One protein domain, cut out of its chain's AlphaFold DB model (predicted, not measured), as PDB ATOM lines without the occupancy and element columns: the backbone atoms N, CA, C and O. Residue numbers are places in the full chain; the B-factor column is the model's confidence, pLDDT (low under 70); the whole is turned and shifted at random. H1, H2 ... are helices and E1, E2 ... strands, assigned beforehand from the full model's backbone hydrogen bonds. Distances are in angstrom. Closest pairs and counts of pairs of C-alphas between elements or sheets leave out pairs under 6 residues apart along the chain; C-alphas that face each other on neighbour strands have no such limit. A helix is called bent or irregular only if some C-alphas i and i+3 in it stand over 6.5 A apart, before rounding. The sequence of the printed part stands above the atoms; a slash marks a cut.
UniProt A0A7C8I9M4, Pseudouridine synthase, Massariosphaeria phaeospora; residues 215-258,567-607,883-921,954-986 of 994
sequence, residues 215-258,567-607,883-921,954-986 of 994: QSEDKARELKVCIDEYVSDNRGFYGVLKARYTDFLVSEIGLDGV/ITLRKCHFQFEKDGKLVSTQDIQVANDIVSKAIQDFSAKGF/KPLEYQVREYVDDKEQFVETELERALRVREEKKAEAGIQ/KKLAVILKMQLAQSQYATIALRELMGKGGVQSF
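What this domain is: This is residues 215 to 258, 567 to 607, 883 to 921 and 954 to 986 of the 994 residues of the protein "Pseudouridine synthase" of Massariosphaeria phaeospora (UniProt A0A7C8I9M4). A strongly twisted sheet of five strands curls round helix H4, and the long helix H2 covers the same face, running along E5. Helix H3 sticks out of this body as an arm, its residues 904 to 911 and 913 to 917 standing free, while H1 grazes the sheet at its E6 edge. There are 157 printed residues, with four named helices and six named strands in the order H1 E1 E2 E3 H2 E4 H3 E5 H4 E6; the sheet, E4 E5 E3 E1 E6, is mixed, as is the class. The whole is only just compact, close to loose, with a radius of gyration of the C-alphas of 18.0 A and spans of 58 by 43 by 28 A.

How they stand to each other: Begin at edge strand E4, residues 886 to 892, antiparallel to E5, residues 955 to 965: N 888 and O 959 are 2.9 A apart, within hydrogen-bond range. E3, residues 567 to 574, is antiparallel to E5, with N 567 and O 960 at 2.8 A, and bends by 76 degrees at residue 571. It is antiparallel to E1, residues 237 to 241, with N 240 and O 570 at 2.8 A. E6, residues 983 to 985, is parallel to E1, with N 241 and O 984 at 2.9 A. H2, residues 585 to 605, makes two layers, a helix on one face of the sheet, at a height over the sheet of 6.8 A. On the same face is H4, residues 970 to 981, irregular, with C-alphas 977 and 980 9.3 A apart. H2 and H4 touch with residues 598 to 602 and 976 to 978 alone, at a steep tilt of 58 degrees, opposite ways; their closest C-alphas, of Ala 598 and Leu 977, are 5.6 A apart. E5, H4 and E6 form a split strand-helix-strand unit, two same-way strands with E3 and E1 between them, and its crossover is right-handed. E2, residues 248 to 253, pairs with no named strand and is near E5, with 13 pairs of C-alphas within 10 A. H1, residues 215 to 224, only grazes the sheet with residues 215 to 219; its closest C-alphas to E6, of Gln 215 and Gln 984, are 6.7 A apart. H3, residues 903 to 917, is not on the sheet and touches no helix. In H1, H2 and H3 every O i to N i+4 pair is within hydrogen-bond range; in H4, 6 of 8 are.

Where its parts are: Find C-alpha 215 at (-63.652, -30.106, 35.022), where H1 begins. H2 runs 30.3 A from C-alpha 585 at (-54.835, -44.685, 56.676), H3 21.1 A, and E5 31.9 A. E6 ends at C-alpha 985, (-54.153, -28.957, 34.228).

The domain as a whole: Look from Lys 224 to Gly 919 for the C-alphas farthest apart, 61.5 A. Three cuts leave C-alpha gaps of 19.3 A from 258 to 567, 13.8 A from 607 to 883 and 42.2 A from 921 to 954. The link H1 to E1 is long, with 12 residues. The mean pLDDT of the printed part is 83.3; 25 residues are under 70, among them 575 to 585 and 980 to 986.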
ATOM      1  N   GLN A 215     -63.588 -28.765  35.622       52.78
ATOM      2  CA  GLN A 215     -63.652 -30.106  35.022       52.78
ATOM      3  C   GLN A 215     -64.575 -30.149  33.791       52.78
ATOM      4  O   GLN A 215     -64.349 -30.933  32.868       52.78
ATOM      5  N   SER A 216     -65.603 -29.292  33.750       59.41
ATOM      6  CA  SER A 216     -66.489 -29.170  32.588       59.41
ATOM      7  C   SER A 216     -65.803 -28.487  31.398       59.41
ATOM      8  O   SER A 216     -66.051 -28.867  30.255       59.41
ATOM      9  N   GLU A 217     -64.887 -27.543  31.649       68.06
ATOM     10  CA  GLU A 217     -64.174 -26.807  30.601       68.06
ATOM     11  C   GLU A 217     -63.126 -27.653  29.881       68.06
ATOM     12  O   GLU A 217     -63.163 -27.732  28.653       68.06
ATOM     13  N   ASP A 218     -62.199 -28.298  30.600       70.38
ATOM     14  CA  ASP A 218     -61.159 -29.114  29.949       70.38
ATOM     15  C   ASP A 218     -61.784 -30.301  29.193       70.38
ATOM     16  O   ASP A 218     -61.388 -30.593  28.064       70.38
ATOM     17  N   LYS A 219     -62.866 -30.887  29.722       78.56
ATOM     18  CA  LYS A 219     -63.654 -31.904  29.012       78.56
ATOM     19  C   LYS A 219     -64.376 -31.346  27.777       78.56
ATOM     20  O   LYS A 219     -64.431 -32.016  26.748       78.56
ATOM     21  N   ALA A 220     -64.901 -30.120  27.826       82.56
ATOM     22  CA  ALA A 220     -65.470 -29.465  26.647       82.56
ATOM     23  C   ALA A 220     -64.398 -29.152  25.583       82.56
ATOM     24  O   ALA A 220     -64.670 -29.276  24.386       82.56
ATOM     25  N   ARG A 221     -63.167 -28.808  25.997       83.25
ATOM     26  CA  ARG A 221     -62.009 -28.632  25.101       83.25
ATOM     27  C   ARG A 221     -61.624 -29.953  24.428       83.25
ATOM     28  O   ARG A 221     -61.489 -29.970  23.208       83.25
ATOM     29  N   GLU A 222     -61.532 -31.054  25.176       88.31
ATOM     30  CA  GLU A 222     -61.313 -32.403  24.623       88.31
ATOM     31  C   GLU A 222     -62.381 -32.782  23.585       88.31
ATOM     32  O   GLU A 222     -62.058 -33.142  22.450       88.31
ATOM     33  N   LEU A 223     -63.663 -32.608  23.927       89.31
ATOM     34  CA  LEU A 223     -64.774 -32.886  23.015       89.31
ATOM     35  C   LEU A 223     -64.746 -31.997  21.760       89.31
ATOM     36  O   LEU A 223     -65.129 -32.468  20.685       89.31
ATOM     37  N   LYS A 224     -64.248 -30.751  21.848       88.69
ATOM     38  CA  LYS A 224     -64.037 -29.854  20.694       88.69
ATOM     39  C   LYS A 224     -62.978 -30.394  19.721       88.69
ATOM     40  O   LYS A 224     -63.155 -30.239  18.514       88.69
ATOM     41  N   VAL A 225     -61.951 -31.093  20.208       89.88
ATOM     42  CA  VAL A 225     -60.871 -31.683  19.384       89.88
ATOM     43  C   VAL A 225     -61.019 -33.198  19.153       89.88
ATOM     44  O   VAL A 225     -60.052 -33.883  18.817       89.88
ATOM     45  N   CYS A 226     -62.246 -33.713  19.300       92.06
ATOM     46  CA  CYS A 226     -62.619 -35.116  19.068       92.06
ATOM     47  C   CYS A 226     -61.900 -36.131  19.980       92.06
ATOM     48  O   CYS A 226     -61.553 -37.217  19.535       92.06
ATOM     49  N   ILE A 227     -61.694 -35.790  21.255       91.38
ATOM     50  CA  ILE A 227     -61.176 -36.702  22.284       91.38
ATOM     51  C   ILE A 227     -62.342 -37.061  23.221       91.38
ATOM     52  O   ILE A 227     -62.656 -36.329  24.157       91.38
ATOM     53  N   ASP A 228     -63.041 -38.162  22.944       88.94
ATOM     54  CA  ASP A 228     -64.259 -38.580  23.656       88.94
ATOM     55  C   ASP A 228     -64.123 -39.957  24.330       88.94
ATOM     56  O   ASP A 228     -64.287 -40.046  25.548       88.94
ATOM     57  N   GLU A 229     -63.767 -41.002  23.585       91.75
ATOM     58  CA  GLU A 229     -63.738 -42.392  24.064       91.75
ATOM     59  C   GLU A 229     -62.573 -42.725  25.021       91.75
ATOM     60  O   GLU A 229     -61.591 -41.989  25.131       91.75
ATOM     61  N   TYR A 230     -62.699 -43.859  25.719       91.19
ATOM     62  CA  TYR A 230     -61.712 -44.455  26.635       91.19
ATOM     63  C   TYR A 230     -61.583 -45.960  26.339       91.19
ATOM     64  O   TYR A 230     -62.543 -46.583  25.876       91.19
ATOM     65  N   VAL A 231     -60.428 -46.560  26.632       90.94
ATOM     66  CA  VAL A 231     -60.189 -48.008  26.453       90.94
ATOM     67  C   VAL A 231     -60.721 -48.828  27.636       90.94
ATOM     68  O   VAL A 231     -61.238 -49.932  27.459       90.94
ATOM     69  N   SER A 232     -60.611 -48.290  28.848       86.06
ATOM     70  CA  SER A 232     -60.884 -48.965  30.114       86.06
ATOM     71  C   SER A 232     -61.981 -48.251  30.899       86.06
ATOM     72  O   SER A 232     -61.894 -47.052  31.159       86.06
ATOM     73  N   ASP A 233     -62.982 -48.998  31.377       81.69
ATOM     74  CA  ASP A 233     -63.983 -48.470  32.316       81.69
ATOM     75  C   ASP A 233     -63.426 -48.396  33.751       81.69
ATOM     76  O   ASP A 233     -63.866 -49.076  34.684       81.69
ATOM     77  N   ASN A 234     -62.376 -47.591  33.907       76.81
ATOM     78  CA  ASN A 234     -61.776 -47.264  35.189       76.81
ATOM     79  C   ASN A 234     -62.751 -46.390  35.990       76.81
ATOM     80  O   ASN A 234     -63.231 -45.372  35.486       76.81
ATOM     81  N   ARG A 235     -62.990 -46.738  37.268       69.81
ATOM     82  CA  ARG A 235     -63.773 -45.887  38.194       69.81
ATOM     83  C   ARG A 235     -63.225 -44.460  38.217       69.81
ATOM     84  O   ARG A 235     -64.001 -43.510  38.181       69.81
ATOM     85  N   GLY A 236     -61.900 -44.345  38.166       73.06
ATOM     86  CA  GLY A 236     -61.194 -43.086  38.006       73.06
ATOM     87  C   GLY A 236     -60.972 -42.340  39.315       73.06
ATOM     88  O   GLY A 236     -61.547 -42.660  40.357       73.06
ATOM     89  N   PHE A 237     -60.104 -41.342  39.235       84.38
ATOM     90  CA  PHE A 237     -59.786 -40.410  40.309       84.38
ATOM     91  C   PHE A 237     -59.379 -39.072  39.691       84.38
ATOM     92  O   PHE A 237     -58.999 -39.013  38.523       84.38
ATOM     93  N   TYR A 238     -59.500 -38.000  40.459       82.75
ATOM     94  CA  TYR A 238     -59.111 -36.652  40.061       82.75
ATOM     95  C   TYR A 238     -57.703 -36.330  40.577       82.75
ATOM     96  O   TYR A 238     -57.257 -36.901  41.572       82.75
ATOM     97  N   GLY A 239     -57.014 -35.389  39.932       84.75
ATOM     98  CA  GLY A 239     -55.704 -34.908  40.356       84.75
ATOM     99  C   GLY A 239     -55.232 -33.701  39.548       84.75
ATOM    100  O   GLY A 239     -55.506 -33.572  38.353       84.75
ATOM    101  N   VAL A 240     -54.501 -32.818  40.225       85.38
ATOM    102  CA  VAL A 240     -53.956 -31.567  39.694       85.38
ATOM    103  C   VAL A 240     -52.577 -31.821  39.084       85.38
ATOM    104  O   VAL A 240     -51.611 -32.120  39.791       85.38
ATOM    105  N   LEU A 241     -52.479 -31.680  37.761       86.19
ATOM    106  CA  LEU A 241     -51.257 -31.892  36.982       86.19
ATOM    107  C   LEU A 241     -50.409 -30.613  36.886       86.19
ATOM    108  O   LEU A 241     -50.940 -29.527  36.651       86.19
ATOM    109  N   LYS A 242     -49.075 -30.754  36.974       83.31
ATOM    110  CA  LYS A 242     -48.089 -29.658  36.827       83.31
ATOM    111  C   LYS A 242     -48.303 -28.501  37.817       83.31
ATOM    112  O   LYS A 242     -48.012 -27.350  37.480       83.31
ATOM    113  N   ALA A 243     -48.768 -28.802  39.036       81.25
ATOM    114  CA  ALA A 243     -48.887 -27.829  40.125       81.25
ATOM    115  C   ALA A 243     -47.591 -27.001  40.257       81.25
ATOM    116  O   ALA A 243     -47.589 -25.783  40.075       81.25
ATOM    117  N   ARG A 244     -46.452 -27.688  40.373       83.81
ATOM    118  CA  ARG A 244     -45.109 -27.134  40.157       83.81
ATOM    119  C   ARG A 244     -44.495 -27.706  38.875       83.81
ATOM    120  O   ARG A 244     -44.854 -28.791  38.430       83.81
ATOM    121  N   TYR A 245     -43.514 -27.016  38.287       84.62
ATOM    122  CA  TYR A 245     -42.747 -27.571  37.154       84.62
ATOM    123  C   TYR A 245     -41.836 -28.742  37.576       84.62
ATOM    124  O   TYR A 245     -41.528 -29.594  36.751       84.62
ATOM    125  N   THR A 246     -41.473 -28.824  38.862       89.31
ATOM    126  CA  THR A 246     -40.791 -29.972  39.489       89.31
ATOM    127  C   THR A 246     -41.689 -31.202  39.655       89.31
ATOM    128  O   THR A 246     -41.179 -32.288  39.886       89.31
ATOM    129  N   ASP A 247     -43.012 -31.058  39.522       91.06
ATOM    130  CA  ASP A 247     -43.964 -32.178  39.609       91.06
ATOM    131  C   ASP A 247     -44.111 -32.921  38.267       91.06
ATOM    132  O   ASP A 247     -44.950 -33.809  38.134       91.06
ATOM    133  N   PHE A 248     -43.338 -32.539  37.248       93.56
ATOM    134  CA  PHE A 248     -43.361 -33.142  35.919       93.56
ATOM    135  C   PHE A 248     -41.929 -33.225  35.387       93.56
ATOM    136  O   PHE A 248     -41.395 -32.268  34.817       93.56
ATOM    137  N   LEU A 249     -41.299 -34.372  35.626       95.38
ATOM    138  CA  LEU A 249     -39.954 -34.691  35.164       95.38
ATOM    139  C   LEU A 249     -40.038 -35.481  33.852       95.38
ATOM    140  O   LEU A 249     -40.888 -36.366  33.727       95.38
ATOM    141  N   VAL A 250     -39.163 -35.178  32.889       96.12
ATOM    142  CA  VAL A 250     -39.093 -35.884  31.595       96.12
ATOM    143  C   VAL A 250     -37.645 -36.213  31.245       96.12
ATOM    144  O   VAL A 250     -36.835 -35.299  31.098       96.12
ATOM    145  N   SER A 251     -37.333 -37.487  31.039       96.38
ATOM    146  CA  SER A 251     -36.006 -37.954  30.625       96.38
ATOM    147  C   SER A 251     -36.103 -38.699  29.294       96.38
ATOM    148  O   SER A 251     -36.838 -39.675  29.161       96.38
ATOM    149  N   GLU A 252     -35.384 -38.223  28.281       95.94
ATOM    150  CA  GLU A 252     -35.376 -38.810  26.935       95.94
ATOM    151  C   GLU A 252     -34.796 -40.232  26.921       95.94
ATOM    152  O   GLU A 252     -33.756 -40.476  27.528       95.94
ATOM    153  N   ILE A 253     -35.428 -41.159  26.199       95.06
ATOM    154  CA  ILE A 253     -34.936 -42.531  26.016       95.06
ATOM    155  C   ILE A 253     -34.277 -42.635  24.636       95.06
ATOM    156  O   ILE A 253     -34.935 -42.426  23.613       95.06
ATOM    157  N   GLY A 254     -32.983 -42.952  24.607       89.81
ATOM    158  CA  GLY A 254     -32.185 -43.029  23.382       89.81
ATOM    159  C   GLY A 254     -32.570 -44.186  22.452       89.81
ATOM    160  O   GLY A 254     -33.396 -45.042  22.785       89.81
ATOM    161  N   LEU A 255     -31.939 -44.237  21.273       87.69
ATOM    162  CA  LEU A 255     -32.060 -45.361  20.324       87.69
ATOM    163  C   LEU A 255     -31.474 -46.683  20.859       87.69
ATOM    164  O   LEU A 255     -31.793 -47.755  20.356       87.69
ATOM    165  N   ASP A 256     -30.642 -46.605  21.896       87.19
ATOM    166  CA  ASP A 256     -30.107 -47.722  22.681       87.19
ATOM    167  C   ASP A 256     -31.060 -48.203  23.798       87.19
ATOM    168  O   ASP A 256     -30.770 -49.187  24.478       87.19
ATOM    169  N   GLY A 257     -32.197 -47.525  24.000       87.31
ATOM    170  CA  GLY A 257     -33.137 -47.793  25.091       87.31
ATOM    171  C   GLY A 257     -32.680 -47.276  26.462       87.31
ATOM    172  O   GLY A 257     -33.330 -47.572  27.470       87.31
ATOM    173  N   VAL A 258     -31.584 -46.512  26.529       91.81
ATOM    174  CA  VAL A 258     -31.064 -45.933  27.773       91.81
ATOM    175  C   VAL A 258     -31.828 -44.651  28.105       91.81
ATOM    176  O   VAL A 258     -32.034 -43.790  27.250       91.81
ATOM    177  N   ILE A 567     -44.259 -38.081  37.183       94.94
ATOM    178  CA  ILE A 567     -45.329 -37.097  37.327       94.94
ATOM    179  C   ILE A 567     -45.908 -37.203  38.727       94.94
ATOM    180  O   ILE A 567     -46.326 -38.280  39.139       94.94
ATOM    181  N   THR A 568     -45.989 -36.082  39.438       93.56
ATOM    182  CA  THR A 568     -46.795 -35.987  40.655       93.56
ATOM    183  C   THR A 568     -48.113 -35.290  40.350       93.56
ATOM    184  O   THR A 568     -48.145 -34.137  39.917       93.56
ATOM    185  N   LEU A 569     -49.209 -35.996  40.605       91.25
ATOM    186  CA  LEU A 569     -50.548 -35.435  40.687       91.25
ATOM    187  C   LEU A 569     -50.765 -34.957  42.129       91.25
ATOM    188  O   LEU A 569     -50.574 -35.731  43.069       91.25
ATOM    189  N   ARG A 570     -51.139 -33.688  42.320       89.25
ATOM    190  CA  ARG A 570     -51.466 -33.101  43.638       89.25
ATOM    191  C   ARG A 570     -52.973 -33.020  43.855       89.25
ATOM    192  O   ARG A 570     -53.721 -33.144  42.890       89.25
ATOM    193  N   LYS A 571     -53.411 -32.785  45.100       86.31
ATOM    194  CA  LYS A 571     -54.835 -32.650  45.484       86.31
ATOM    195  C   LYS A 571     -55.700 -33.737  44.826       86.31
ATOM    196  O   LYS A 571     -56.651 -33.448  44.102       86.31
ATOM    197  N   CYS A 572     -55.256 -34.987  44.967       85.75
ATOM    198  CA  CYS A 572     -55.900 -36.127  44.333       85.75
ATOM    199  C   CYS A 572     -57.172 -36.483  45.094       85.75
ATOM    200  O   CYS A 572     -57.097 -36.737  46.293       85.75
ATOM    201  N   HIS A 573     -58.299 -36.523  44.386       82.25
ATOM    202  CA  HIS A 573     -59.613 -36.780  44.970       82.25
ATOM    203  C   HIS A 573     -60.215 -38.069  44.422       82.25
ATOM    204  O   HIS A 573     -60.132 -38.354  43.221       82.25
ATOM    205  N   PHE A 574     -60.841 -38.848  45.299       80.56
ATOM    206  CA  PHE A 574     -61.359 -40.180  44.985       80.56
ATOM    207  C   PHE A 574     -62.855 -40.280  45.298       80.56
ATOM    208  O   PHE A 574     -63.344 -39.696  46.255       80.56
ATOM    209  N   GLN A 575     -63.592 -41.090  44.530       69.00
ATOM    210  CA  GLN A 575     -65.060 -41.233  44.630       69.00
ATOM    211  C   GLN A 575     -65.593 -41.767  45.977       69.00
ATOM    212  O   GLN A 575     -66.805 -41.879  46.148       69.00
ATOM    213  N   PHE A 576     -64.716 -42.152  46.906       65.94
ATOM    214  CA  PHE A 576     -65.075 -42.582  48.258       65.94
ATOM    215  C   PHE A 576     -64.914 -41.472  49.313       65.94
ATOM    216  O   PHE A 576     -65.405 -41.638  50.432       65.94
ATOM    217  N   GLU A 577     -64.243 -40.364  48.981       60.09
ATOM    218  CA  GLU A 577     -64.084 -39.229  49.888       60.09
ATOM    219  C   GLU A 577     -65.450 -38.597  50.184       60.09
ATOM    220  O   GLU A 577     -66.301 -38.444  49.307       60.09
ATOM    221  N   LYS A 578     -65.663 -38.237  51.451       53.50
ATOM    222  CA  LYS A 578     -66.819 -37.455  51.900       53.50
ATOM    223  C   LYS A 578     -66.330 -36.056  52.231       53.50
ATOM    224  O   LYS A 578     -65.296 -35.932  52.889       53.50
ATOM    225  N   ASP A 579     -67.079 -35.047  51.800       52.34
ATOM    226  CA  ASP A 579     -66.666 -33.644  51.838       52.34
ATOM    227  C   ASP A 579     -66.064 -33.228  53.194       52.34
ATOM    228  O   ASP A 579     -66.674 -33.407  54.251       52.34
ATOM    229  N   GLY A 580     -64.856 -32.655  53.153       50.16
ATOM    230  CA  GLY A 580     -64.238 -31.976  54.295       50.16
ATOM    231  C   GLY A 580     -63.743 -32.863  55.445       50.16
ATOM    232  O   GLY A 580     -63.770 -32.418  56.593       50.16
ATOM    233  N   LYS A 581     -63.294 -34.104  55.194       51.59
ATOM    234  CA  LYS A 581     -62.645 -34.940  56.226       51.59
ATOM    235  C   LYS A 581     -61.159 -35.194  55.978       51.59
ATOM    236  O   LYS A 581     -60.726 -35.406  54.853       51.59
ATOM    237  N   LEU A 582     -60.404 -35.221  57.080       54.28
ATOM    238  CA  LEU A 582     -58.990 -35.599  57.117       54.28
ATOM    239  C   LEU A 582     -58.784 -37.013  56.559       54.28
ATOM    240  O   LEU A 582     -59.405 -37.962  57.043       54.28
ATOM    241  N   VAL A 583     -57.859 -37.133  55.606       60.94
ATOM    242  CA  VAL A 583     -57.394 -38.400  55.025       60.94
ATOM    243  C   VAL A 583     -56.941 -39.363  56.127       60.94
ATOM    244  O   VAL A 583     -56.056 -39.039  56.925       60.94
ATOM    245  N   SER A 584     -57.530 -40.559  56.159       65.62
ATOM    246  CA  SER A 584     -57.140 -41.643  57.062       65.62
ATOM    247  C   SER A 584     -56.215 -42.664  56.387       65.62
ATOM    248  O   SER A 584     -56.068 -42.723  55.165       65.62
ATOM    249  N   THR A 585     -55.622 -43.551  57.187       67.56
ATOM    250  CA  THR A 585     -54.835 -44.685  56.676       67.56
ATOM    251  C   THR A 585     -55.668 -45.691  55.874       67.56
ATOM    252  O   THR A 585     -55.104 -46.400  55.042       67.56
ATOM    253  N   GLN A 586     -56.991 -45.735  56.072       70.12
ATOM    254  CA  GLN A 586     -57.900 -46.561  55.268       70.12
ATOM    255  C   GLN A 586     -58.144 -45.928  53.891       70.12
ATOM    256  O   GLN A 586     -58.104 -46.632  52.884       70.12
ATOM    257  N   ASP A 587     -58.286 -44.603  53.825       72.94
ATOM    258  CA  ASP A 587     -58.429 -43.860  52.565       72.94
ATOM    259  C   ASP A 587     -57.192 -44.035  51.671       72.94
ATOM    260  O   ASP A 587     -57.314 -44.274  50.471       72.94
ATOM    261  N   ILE A 588     -55.993 -44.034  52.267       80.88
ATOM    262  CA  ILE A 588     -54.738 -44.341  51.563       80.88
ATOM    263  C   ILE A 588     -54.750 -45.768  50.988       80.88
ATOM    264  O   ILE A 588     -54.271 -45.969  49.872       80.88
ATOM    265  N   GLN A 589     -55.295 -46.765  51.694       83.44
ATOM    266  CA  GLN A 589     -55.394 -48.133  51.165       83.44
ATOM    267  C   GLN A 589     -56.362 -48.212  49.976       83.44
ATOM    268  O   GLN A 589     -55.972 -48.710  48.921       83.44
ATOM    269  N   VAL A 590     -57.562 -47.632  50.083       83.94
ATOM    270  CA  VAL A 590     -58.540 -47.632  48.976       83.94
ATOM    271  C   VAL A 590     -58.037 -46.813  47.774       83.94
ATOM    272  O   VAL A 590     -58.247 -47.212  46.627       83.94
ATOM    273  N   ALA A 591     -57.308 -45.715  48.003       84.69
ATOM    274  CA  ALA A 591     -56.617 -44.974  46.947       84.69
ATOM    275  C   ALA A 591     -55.570 -45.844  46.230       84.69
ATOM    276  O   ALA A 591     -55.542 -45.880  44.998       84.69
ATOM    277  N   ASN A 592     -54.742 -46.587  46.978       89.69
ATOM    278  CA  ASN A 592     -53.776 -47.520  46.393       89.69
ATOM    279  C   ASN A 592     -54.466 -48.624  45.580       89.69
ATOM    280  O   ASN A 592     -54.002 -48.904  44.480       89.69
ATOM    281  N   ASP A 593     -55.572 -49.206  46.052       88.00
ATOM    282  CA  ASP A 593     -56.313 -50.241  45.312       88.00
ATOM    283  C   ASP A 593     -56.889 -49.712  43.985       88.00
ATOM    284  O   ASP A 593     -56.788 -50.376  42.947       88.00
ATOM    285  N   ILE A 594     -57.449 -48.494  43.984       87.50
ATOM    286  CA  ILE A 594     -57.975 -47.851  42.768       87.50
ATOM    287  C   ILE A 594     -56.848 -47.547  41.772       87.50
ATOM    288  O   ILE A 594     -56.982 -47.876  40.591       87.50
ATOM    289  N   VAL A 595     -55.736 -46.958  42.230       89.75
ATOM    290  CA  VAL A 595     -54.584 -46.630  41.370       89.75
ATOM    291  C   VAL A 595     -53.907 -47.903  40.848       89.75
ATOM    292  O   VAL A 595     -53.614 -47.988  39.656       89.75
ATOM    293  N   SER A 596     -53.739 -48.924  41.696       91.62
ATOM    294  CA  SER A 596     -53.194 -50.237  41.324       91.62
ATOM    295  C   SER A 596     -54.009 -50.881  40.211       91.62
ATOM    296  O   SER A 596     -53.454 -51.274  39.183       91.62
ATOM    297  N   LYS A 597     -55.342 -50.929  40.364       90.31
ATOM    298  CA  LYS A 597     -56.220 -51.480  39.331       90.31
ATOM    299  C   LYS A 597     -56.130 -50.671  38.035       90.31
ATOM    300  O   LYS A 597     -55.937 -51.265  36.978       90.31
ATOM    301  N   ALA A 598     -56.223 -49.342  38.108       89.75
ATOM    302  CA  ALA A 598     -56.149 -48.482  36.927       89.75
ATOM    303  C   ALA A 598     -54.831 -48.666  36.153       89.75
ATOM    304  O   ALA A 598     -54.842 -48.705  34.924       89.75
ATOM    305  N   ILE A 599     -53.710 -48.855  36.856       91.31
ATOM    306  CA  ILE A 599     -52.397 -49.143  36.264       91.31
ATOM    307  C   ILE A 599     -52.328 -50.544  35.650       91.31
ATOM    308  O   ILE A 599     -51.731 -50.700  34.582       91.31
ATOM    309  N   GLN A 600     -52.932 -51.557  36.276       91.31
ATOM    310  CA  GLN A 600     -53.009 -52.910  35.714       91.31
ATOM    311  C   GLN A 600     -53.842 -52.925  34.424       91.31
ATOM    312  O   GLN A 600     -53.367 -53.415  33.401       91.31
ATOM    313  N   ASP A 601     -55.036 -52.322  34.447       90.25
ATOM    314  CA  ASP A 601     -55.903 -52.173  33.273       90.25
ATOM    315  C   ASP A 601     -55.202 -51.372  32.155       90.25
ATOM    316  O   ASP A 601     -55.132 -51.844  31.017       90.25
ATOM    317  N   PHE A 602     -54.583 -50.227  32.477       91.00
ATOM    318  CA  PHE A 602     -53.818 -49.405  31.527       91.00
ATOM    319  C   PHE A 602     -52.611 -50.148  30.931       91.00
ATOM    320  O   PHE A 602     -52.373 -50.086  29.726       91.00
ATOM    321  N   SER A 603     -51.850 -50.891  31.739       91.38
ATOM    322  CA  SER A 603     -50.690 -51.654  31.251       91.38
ATOM    323  C   SER A 603     -51.115 -52.826  30.357       91.38
ATOM    324  O   SER A 603     -50.437 -53.144  29.379       91.38
ATOM    325  N   ALA A 604     -52.256 -53.457  30.658       90.88
ATOM    326  CA  ALA A 604     -52.789 -54.581  29.894       90.88
ATOM    327  C   ALA A 604     -53.445 -54.159  28.568       90.88
ATOM    328  O   ALA A 604     -53.275 -54.856  27.565       90.88
ATOM    329  N   LYS A 605     -54.164 -53.028  28.543       91.69
ATOM    330  CA  LYS A 605     -55.005 -52.587  27.410       91.69
ATOM    331  C   LYS A 605     -54.453 -51.390  26.632       91.69
ATOM    332  O   LYS A 605     -54.784 -51.215  25.466       91.69
ATOM    333  N   GLY A 606     -53.579 -50.589  27.237       92.69
ATOM    334  CA  GLY A 606     -53.094 -49.349  26.639       92.69
ATOM    335  C   GLY A 606     -54.153 -48.242  26.590       92.69
ATOM    336  O   GLY A 606     -55.092 -48.223  27.384       92.69
ATOM    337  N   PHE A 607     -53.974 -47.309  25.656       94.12
ATOM    338  CA  PHE A 607     -54.801 -46.114  25.464       94.12
ATOM    339  C   PHE A 607     -54.968 -45.784  23.973       94.12
ATOM    340  O   PHE A 607     -54.116 -46.143  23.156       94.12
ATOM    341  N   LYS A 883     -42.960 -50.005  29.334       89.25
ATOM    342  CA  LYS A 883     -42.826 -50.819  30.551       89.25
ATOM    343  C   LYS A 883     -44.081 -50.652  31.425       89.25
ATOM    344  O   LYS A 883     -44.720 -49.603  31.329       89.25
ATOM    345  N   PRO A 884     -44.421 -51.624  32.293       87.69
ATOM    346  CA  PRO A 884     -45.421 -51.431  33.345       87.69
ATOM    347  C   PRO A 884     -45.097 -50.205  34.209       87.69
ATOM    348  O   PRO A 884     -43.925 -49.875  34.397       87.69
ATOM    349  N   LEU A 885     -46.127 -49.531  34.718       91.69
ATOM    350  CA  LEU A 885     -45.960 -48.283  35.461       91.69
ATOM    351  C   LEU A 885     -45.610 -48.549  36.929       91.69
ATOM    352  O   LEU A 885     -46.188 -49.424  37.573       91.69
ATOM    353  N   GLU A 886     -44.712 -47.729  37.467       93.31
ATOM    354  CA  GLU A 886     -44.434 -47.640  38.902       93.31
ATOM    355  C   GLU A 886     -45.292 -46.509  39.499       93.31
ATOM    356  O   GLU A 886     -45.499 -45.477  38.852       93.31
ATOM    357  N   TYR A 887     -45.787 -46.664  40.730       94.50
ATOM    358  CA  TYR A 887     -46.552 -45.612  41.408       94.50
ATOM    359  C   TYR A 887     -46.320 -45.574  42.919       94.50
ATOM    360  O   TYR A 887     -45.908 -46.560  43.529       94.50
ATOM    361  N   GLN A 888     -46.627 -44.428  43.527       92.94
ATOM    362  CA  GLN A 888     -46.689 -44.262  44.976       92.94
ATOM    363  C   GLN A 888     -47.769 -43.240  45.349       92.94
ATOM    364  O   GLN A 888     -47.731 -42.100  44.886       92.94
ATOM    365  N   VAL A 889     -48.696 -43.619  46.228       90.94
ATOM    366  CA  VAL A 889     -49.606 -42.672  46.895       90.94
ATOM    367  C   VAL A 889     -48.909 -42.114  48.142       90.94
ATOM    368  O   VAL A 889     -48.306 -42.879  48.898       90.94
ATOM    369  N   ARG A 890     -48.986 -40.799  48.371       88.94
ATOM    370  CA  ARG A 890     -48.502 -40.128  49.591       88.94
ATOM    371  C   ARG A 890     -49.568 -39.194  50.157       88.94
ATOM    372  O   ARG A 890     -50.317 -38.580  49.400       88.94
ATOM    373  N   GLU A 891     -49.595 -39.053  51.479       89.44
ATOM    374  CA  GLU A 891     -50.231 -37.905  52.132       89.44
ATOM    375  C   GLU A 891     -49.249 -36.729  52.213       89.44
ATOM    376  O   GLU A 891     -48.039 -36.941  52.290       89.44
ATOM    377  N   TYR A 892     -49.769 -35.502  52.186       88.31
ATOM    378  CA  TYR A 892     -48.997 -34.271  52.358       88.31
ATOM    379  C   TYR A 892     -49.877 -33.139  52.917       88.31
ATOM    380  O   TYR A 892     -51.102 -33.274  52.982       88.31
ATOM    381  N   VAL A 893     -49.269 -32.014  53.309       85.94
ATOM    382  CA  VAL A 893     -49.998 -30.810  53.770       85.94
ATOM    383  C   VAL A 893     -49.593 -29.577  52.959       85.94
ATOM    384  O   VAL A 893     -50.449 -28.908  52.372       85.94
ATOM    385  N   ASP A 894     -48.290 -29.305  52.858       85.69
ATOM    386  CA  ASP A 894     -47.753 -28.147  52.138       85.69
ATOM    387  C   ASP A 894     -47.749 -28.358  50.611       85.69
ATOM    388  O   ASP A 894     -47.083 -29.245  50.074       85.69
ATOM    389  N   ASP A 895     -48.449 -27.491  49.876       83.38
ATOM    390  CA  ASP A 895     -48.440 -27.499  48.408       83.38
ATOM    391  C   ASP A 895     -47.057 -27.125  47.809       83.38
ATOM    392  O   ASP A 895     -46.816 -27.376  46.624       83.38
ATOM    393  N   LYS A 896     -46.117 -26.614  48.621       83.44
ATOM    394  CA  LYS A 896     -44.706 -26.373  48.265       83.44
ATOM    395  C   LYS A 896     -43.762 -27.547  48.600       83.44
ATOM    396  O   LYS A 896     -42.601 -27.490  48.192       83.44
ATOM    397  N   GLU A 897     -44.218 -28.641  49.222       85.81
ATOM    398  CA  GLU A 897     -43.395 -29.848  49.454       85.81
ATOM    399  C   GLU A 897     -42.916 -30.456  48.118       85.81
ATOM    400  O   GLU A 897     -43.674 -30.474  47.147       85.81
ATOM    401  N   GLN A 898     -41.672 -30.948  48.020       86.19
ATOM    402  CA  GLN A 898     -41.129 -31.583  46.807       86.19
ATOM    403  C   GLN A 898     -40.972 -33.100  46.992       86.19
ATOM    404  O   GLN A 898     -40.136 -33.549  47.768       86.19
ATOM    405  N   PHE A 899     -41.745 -33.890  46.245       86.88
ATOM    406  CA  PHE A 899     -41.805 -35.346  46.439       86.88
ATOM    407  C   PHE A 899     -40.694 -36.149  45.754       86.88
ATOM    408  O   PHE A 899     -40.397 -37.266  46.190       86.88
ATOM    409  N   VAL A 900     -40.136 -35.608  44.667       89.44
ATOM    410  CA  VAL A 900     -39.177 -36.279  43.782       89.44
ATOM    411  C   VAL A 900     -37.948 -35.389  43.594       89.44
ATOM    412  O   VAL A 900     -38.061 -34.181  43.377       89.44
ATOM    413  N   GLU A 901     -36.772 -36.000  43.689       90.00
ATOM    414  CA  GLU A 901     -35.485 -35.364  43.406       90.00
ATOM    415  C   GLU A 901     -35.313 -35.144  41.894       90.00
ATOM    416  O   GLU A 901     -35.525 -36.057  41.094       90.00
ATOM    417  N   THR A 902     -34.911 -33.939  41.491       91.31
ATOM    418  CA  THR A 902     -34.598 -33.639  40.090       91.31
ATOM    419  C   THR A 902     -33.234 -34.195  39.678       91.31
ATOM    420  O   THR A 902     -32.317 -34.358  40.481       91.31
ATOM    421  N   GLU A 903     -33.070 -34.411  38.373       90.12
ATOM    422  CA  GLU A 903     -31.809 -34.824  37.746       90.12
ATOM    423  C   GLU A 903     -30.607 -33.952  38.159       90.12
ATOM    424  O   GLU A 903     -29.519 -34.476  38.391       90.12
ATOM    425  N   LEU A 904     -30.800 -32.635  38.316       88.25
ATOM    426  CA  LEU A 904     -29.740 -31.716  38.742       88.25
ATOM    427  C   LEU A 904     -29.414 -31.830  40.235       88.25
ATOM    428  O   LEU A 904     -28.236 -31.874  40.585       88.25
ATOM    429  N   GLU A 905     -30.421 -31.903  41.109       88.44
ATOM    430  CA  GLU A 905     -30.211 -32.114  42.550       88.44
ATOM    431  C   GLU A 905     -29.439 -33.423  42.792       88.44
ATOM    432  O   GLU A 905     -28.422 -33.417  43.491       88.44
ATOM    433  N   ARG A 906     -29.826 -34.507  42.101       89.62
ATOM    434  CA  ARG A 906     -29.149 -35.808  42.189       89.62
ATOM    435  C   ARG A 906     -27.712 -35.762  41.673       89.62
ATOM    436  O   ARG A 906     -26.816 -36.274  42.342       89.62
ATOM    437  N   ALA A 907     -27.478 -35.157  40.505       87.81
ATOM    438  CA  ALA A 907     -26.135 -35.025  39.933       87.81
ATOM    439  C   ALA A 907     -25.195 -34.252  40.873       87.81
ATOM    440  O   ALA A 907     -24.045 -34.641  41.083       87.81
ATOM    441  N   LEU A 908     -25.704 -33.184  41.497       86.94
ATOM    442  CA  LEU A 908     -24.953 -32.388  42.460       86.94
ATOM    443  C   LEU A 908     -24.693 -33.155  43.763       86.94
ATOM    444  O   LEU A 908     -23.559 -33.116  44.238       86.94
ATOM    445  N   ARG A 909     -25.670 -33.901  44.306       88.00
ATOM    446  CA  ARG A 909     -25.444 -34.751  45.489       88.00
ATOM    447  C   ARG A 909     -24.349 -35.787  45.224       88.00
ATOM    448  O   ARG A 909     -23.366 -35.821  45.959       88.00
ATOM    449  N   VAL A 910     -24.460 -36.542  44.129       85.44
ATOM    450  CA  VAL A 910     -23.476 -37.569  43.732       85.44
ATOM    451  C   VAL A 910     -22.081 -36.973  43.497       85.44
ATOM    452  O   VAL A 910     -21.069 -37.634  43.735       85.44
ATOM    453  N   ARG A 911     -21.988 -35.714  43.056       84.12
ATOM    454  CA  ARG A 911     -20.707 -35.006  42.922       84.12
ATOM    455  C   ARG A 911     -20.086 -34.655  44.277       84.12
ATOM    456  O   ARG A 911     -18.879 -34.821  44.435       84.12
ATOM    457  N   GLU A 912     -20.865 -34.168  45.242       82.25
ATOM    458  CA  GLU A 912     -20.333 -33.851  46.577       82.25
ATOM    459  C   GLU A 912     -20.017 -35.122  47.391       82.25
ATOM    460  O   GLU A 912     -18.998 -35.151  48.082       82.25
ATOM    461  N   GLU A 913     -20.787 -36.206  47.221       84.88
ATOM    462  CA  GLU A 913     -20.460 -37.552  47.727       84.88
ATOM    463  C   GLU A 913     -19.070 -38.002  47.225       84.88
ATOM    464  O   GLU A 913     -18.170 -38.253  48.027       84.88
ATOM    465  N   LYS A 914     -18.834 -37.967  45.903       83.56
ATOM    466  CA  LYS A 914     -17.526 -38.298  45.297       83.56
ATOM    467  C   LYS A 914     -16.374 -37.403  45.771       83.56
ATOM    468  O   LYS A 914     -15.241 -37.868  45.869       83.56
ATOM    469  N   LYS A 915     -16.620 -36.118  46.059       81.88
ATOM    470  CA  LYS A 915     -15.590 -35.205  46.601       81.88
ATOM    471  C   LYS A 915     -15.201 -35.569  48.033       81.88
ATOM    472  O   LYS A 915     -14.012 -35.542  48.353       81.88
ATOM    473  N   ALA A 916     -16.180 -35.940  48.860       80.50
ATOM    474  CA  ALA A 916     -15.943 -36.421  50.217       80.50
ATOM    475  C   ALA A 916     -15.167 -37.751  50.213       80.50
ATOM    476  O   ALA A 916     -14.180 -37.880  50.939       80.50
ATOM    477  N   GLU A 917     -15.537 -38.699  49.342       81.44
ATOM    478  CA  GLU A 917     -14.798 -39.957  49.134       81.44
ATOM    479  C   GLU A 917     -13.353 -39.722  48.661       81.44
ATOM    480  O   GLU A 917     -12.428 -40.386  49.129       81.44
ATOM    481  N   ALA A 918     -13.131 -38.736  47.786       79.31
ATOM    482  CA  ALA A 918     -11.803 -38.346  47.305       79.31
ATOM    483  C   ALA A 918     -10.938 -37.607  48.353       79.31
ATOM    484  O   ALA A 918      -9.818 -37.195  48.040       79.31
ATOM    485  N   GLY A 919     -11.434 -37.396  49.580       63.34
ATOM    486  CA  GLY A 919     -10.715 -36.690  50.647       63.34
ATOM    487  C   GLY A 919     -10.524 -35.187  50.398       63.34
ATOM    488  O   GLY A 919      -9.747 -34.537  51.103       63.34
ATOM    489  N   ILE A 920     -11.220 -34.616  49.412       65.00
ATOM    490  CA  ILE A 920     -11.178 -33.186  49.109       65.00
ATOM    491  C   ILE A 920     -12.057 -32.473  50.139       65.00
ATOM    492  O   ILE A 920     -13.267 -32.681  50.168       65.00
ATOM    493  N   GLN A 921     -11.464 -31.617  50.979       43.88
ATOM    494  CA  GLN A 921     -12.212 -30.862  51.992       43.88
ATOM    495  C   GLN A 921     -13.164 -29.839  51.353       43.88
ATOM    496  O   GLN A 921     -12.819 -28.672  51.152       43.88
ATOM    497  N   LYS A 954     -54.979 -32.386  55.516       79.38
ATOM    498  CA  LYS A 954     -54.208 -33.445  54.839       79.38
ATOM    499  C   LYS A 954     -54.751 -33.699  53.428       79.38
ATOM    500  O   LYS A 954     -55.945 -33.927  53.260       79.38
ATOM    501  N   LYS A 955     -53.857 -33.724  52.440       86.81
ATOM    502  CA  LYS A 955     -54.135 -33.919  51.006       86.81
ATOM    503  C   LYS A 955     -53.471 -35.207  50.513       86.81
ATOM    504  O   LYS A 955     -52.430 -35.606  51.035       86.81
ATOM    505  N   LEU A 956     -54.020 -35.821  49.464       88.00
ATOM    506  CA  LEU A 956     -53.375 -36.931  48.752       88.00
ATOM    507  C   LEU A 956     -52.615 -36.451  47.510       88.00
ATOM    508  O   LEU A 956     -53.070 -35.576  46.767       88.00
ATOM    509  N   ALA A 957     -51.469 -37.079  47.259       90.50
ATOM    510  CA  ALA A 957     -50.711 -36.987  46.018       90.50
ATOM    511  C   ALA A 957     -50.449 -38.388  45.447       90.50
ATOM    512  O   ALA A 957     -50.218 -39.342  46.194       90.50
ATOM    513  N   VAL A 958     -50.452 -38.506  44.119       92.00
ATOM    514  CA  VAL A 958     -50.108 -39.745  43.406       92.00
ATOM    515  C   VAL A 958     -48.900 -39.471  42.521       92.00
ATOM    516  O   VAL A 958     -48.966 -38.673  41.586       92.00
ATOM    517  N   ILE A 959     -47.789 -40.135  42.825       94.38
ATOM    518  CA  ILE A 959     -46.573 -40.127  42.015       94.38
ATOM    519  C   ILE A 959     -46.676 -41.297  41.035       94.38
ATOM    520  O   ILE A 959     -46.917 -42.430  41.452       94.38
ATOM    521  N   LEU A 960     -46.496 -41.025  39.747       94.75
ATOM    522  CA  LEU A 960     -46.541 -41.990  38.651       94.75
ATOM    523  C   LEU A 960     -45.224 -41.932  37.877       94.75
ATOM    524  O   LEU A 960     -44.773 -40.843  37.517       94.75
ATOM    525  N   LYS A 961     -44.638 -43.087  37.563       95.81
ATOM    526  CA  LYS A 961     -43.504 -43.204  36.644       95.81
ATOM    527  C   LYS A 961     -43.860 -44.139  35.495       95.81
ATOM    528  O   LYS A 961     -44.289 -45.272  35.708       95.81
ATOM    529  N   MET A 962     -43.692 -43.645  34.271       94.88
ATOM    530  CA  MET A 962     -44.067 -44.354  33.049       94.88
ATOM    531  C   MET A 962     -43.087 -44.083  31.911       94.88
ATOM    532  O   MET A 962     -42.599 -42.966  31.759       94.88
ATOM    533  N   GLN A 963     -42.838 -45.092  31.077       95.38
ATOM    534  CA  GLN A 963     -42.103 -44.930  29.823       95.38
ATOM    535  C   GLN A 963     -43.091 -44.976  28.658       95.38
ATOM    536  O   GLN A 963     -43.802 -45.967  28.494       95.38
ATOM    537  N   LEU A 964     -43.137 -43.915  27.855       93.75
ATOM    538  CA  LEU A 964     -43.966 -43.817  26.650       93.75
ATOM    539  C   LEU A 964     -43.061 -43.743  25.419       93.75
ATOM    540  O   LEU A 964     -41.955 -43.207  25.500       93.75
ATOM    541  N   ALA A 965     -43.519 -44.277  24.288       91.12
ATOM    542  CA  ALA A 965     -42.780 -44.195  23.029       91.12
ATOM    543  C   ALA A 965     -42.752 -42.757  22.481       91.12
ATOM    544  O   ALA A 965     -43.434 -41.860  22.987       91.12
ATOM    545  N   GLN A 966     -41.983 -42.527  21.415       86.31
ATOM    546  CA  GLN A 966     -42.114 -41.295  20.634       86.31
ATOM    547  C   GLN A 966     -43.563 -41.088  20.153       86.31
ATOM    548  O   GLN A 966     -44.323 -42.049  19.993       86.31
ATOM    549  N   SER A 967     -43.954 -39.828  19.946       82.50
ATOM    550  CA  SER A 967     -45.269 -39.462  19.393       82.50
ATOM    551  C   SER A 967     -46.486 -39.798  20.279       82.50
ATOM    552  O   SER A 967     -47.627 -39.639  19.838       82.50
ATOM    553  N   GLN A 968     -46.270 -40.218  21.534       90.75
ATOM    554  CA  GLN A 968     -47.301 -40.480  22.550       90.75
ATOM    555  C   GLN A 968     -47.394 -39.334  23.579       90.75
ATOM    556  O   GLN A 968     -46.386 -38.893  24.130       90.75
ATOM    557  N   TYR A 969     -48.612 -38.886  23.906       90.44
ATOM    558  CA  TYR A 969     -48.839 -37.784  24.853       90.44
ATOM    559  C   TYR A 969     -49.078 -38.282  26.282       90.44
ATOM    560  O   TYR A 969     -50.089 -38.932  26.560       90.44
ATOM    561  N   ALA A 970     -48.224 -37.874  27.225       90.88
ATOM    562  CA  ALA A 970     -48.387 -38.204  28.645       90.88
ATOM    563  C   ALA A 970     -49.730 -37.734  29.238       90.88
ATOM    564  O   ALA A 970     -50.272 -38.392  30.118       90.88
ATOM    565  N   THR A 971     -50.315 -36.639  28.740       89.50
ATOM    566  CA  THR A 971     -51.654 -36.187  29.161       89.50
ATOM    567  C   THR A 971     -52.775 -37.132  28.730       89.50
ATOM    568  O   THR A 971     -53.731 -37.293  29.480       89.50
ATOM    569  N   ILE A 972     -52.654 -37.803  27.579       91.31
ATOM    570  CA  ILE A 972     -53.633 -38.805  27.125       91.31
ATOM    571  C   ILE A 972     -53.454 -40.123  27.893       91.31
ATOM    572  O   ILE A 972     -54.442 -40.742  28.284       91.31
ATOM    573  N   ALA A 973     -52.211 -40.503  28.211       91.94
ATOM    574  CA  ALA A 973     -51.935 -41.621  29.115       91.94
ATOM    575  C   ALA A 973     -52.538 -41.392  30.520       91.94
ATOM    576  O   ALA A 973     -53.226 -42.263  31.050       91.94
ATOM    577  N   LEU A 974     -52.348 -40.196  31.095       90.81
ATOM    578  CA  LEU A 974     -52.969 -39.804  32.367       90.81
ATOM    579  C   LEU A 974     -54.501 -39.786  32.289       90.81
ATOM    580  O   LEU A 974     -55.147 -40.274  33.210       90.81
ATOM    581  N   ARG A 975     -55.080 -39.268  31.198       89.25
ATOM    582  CA  ARG A 975     -56.533 -39.263  30.959       89.25
ATOM    583  C   ARG A 975     -57.114 -40.674  31.036       89.25
ATOM    584  O   ARG A 975     -58.061 -40.888  31.777       89.25
ATOM    585  N   GLU A 976     -56.534 -41.639  30.325       90.44
ATOM    586  CA  GLU A 976     -56.992 -43.036  30.346       90.44
ATOM    587  C   GLU A 976     -56.867 -43.671  31.748       90.44
ATOM    588  O   GLU A 976     -57.799 -44.308  32.245       90.44
ATOM    589  N   LEU A 977     -55.736 -43.443  32.424       88.81
ATOM    590  CA  LEU A 977     -55.468 -43.951  33.774       88.81
ATOM    591  C   LEU A 977     -56.429 -43.359  34.825       88.81
ATOM    592  O   LEU A 977     -56.891 -44.067  35.718       88.81
ATOM    593  N   MET A 978     -56.770 -42.075  34.708       86.06
ATOM    594  CA  MET A 978     -57.691 -41.368  35.609       86.06
ATOM    595  C   MET A 978     -59.166 -41.506  35.197       86.06
ATOM    596  O   MET A 978     -60.066 -41.195  35.984       86.06
ATOM    597  N   GLY A 979     -59.429 -42.030  33.997       80.88
ATOM    598  CA  GLY A 979     -60.752 -42.365  33.485       80.88
ATOM    599  C   GLY A 979     -61.738 -41.198  33.562       80.88
ATOM    600  O   GLY A 979     -61.405 -40.034  33.338       80.88
ATOM    601  N   LYS A 980     -62.975 -41.511  33.961       63.81
ATOM    602  CA  LYS A 980     -64.075 -40.541  34.092       63.81
ATOM    603  C   LYS A 980     -63.847 -39.456  35.163       63.81
ATOM    604  O   LYS A 980     -64.636 -38.515  35.198       63.81
ATOM    605  N   GLY A 981     -62.812 -39.573  36.006       55.88
ATOM    606  CA  GLY A 981     -62.437 -38.569  37.014       55.88
ATOM    607  C   GLY A 981     -61.723 -37.338  36.441       55.88
ATOM    608  O   GLY A 981     -61.898 -36.241  36.965       55.88
ATOM    609  N   GLY A 982     -60.997 -37.506  35.330       60.78
ATOM    610  CA  GLY A 982     -60.360 -36.418  34.583       60.78
ATOM    611  C   GLY A 982     -59.075 -35.849  35.204       60.78
ATOM    612  O   GLY A 982     -58.941 -35.677  36.415       60.78
ATOM    613  N   VAL A 983     -58.123 -35.504  34.334       58.41
ATOM    614  CA  VAL A 983     -56.928 -34.722  34.686       58.41
ATOM    615  C   VAL A 983     -57.298 -33.242  34.648       58.41
ATOM    616  O   VAL A 983     -57.781 -32.783  33.615       58.41
ATOM    617  N   GLN A 984     -57.009 -32.468  35.697       61.69
ATOM    618  CA  GLN A 984     -57.069 -31.005  35.604       61.69
ATOM    619  C   GLN A 984     -55.659 -30.428  35.480       61.69
ATOM    620  O   GLN A 984     -54.793 -30.648  36.331       61.69
ATOM    621  N   SER A 985     -55.421 -29.666  34.412       56.16
ATOM    622  CA  SER A 985     -54.153 -28.957  34.228       56.16
ATOM    623  C   SER A 985     -54.112 -27.729  35.136       56.16
ATOM    624  O   SER A 985     -54.937 -26.828  34.990       56.16
ATOM    625  N   PHE A 986     -53.147 -27.651  36.060       49.50
ATOM    626  CA  PHE A 986     -53.013 -26.479  36.929       49.50
ATOM    627  C   PHE A 986     -52.674 -25.233  36.109       49.50
ATOM    628  O   PHE A 986     -51.573 -25.138  35.556       49.50
TER     629      PHE A 986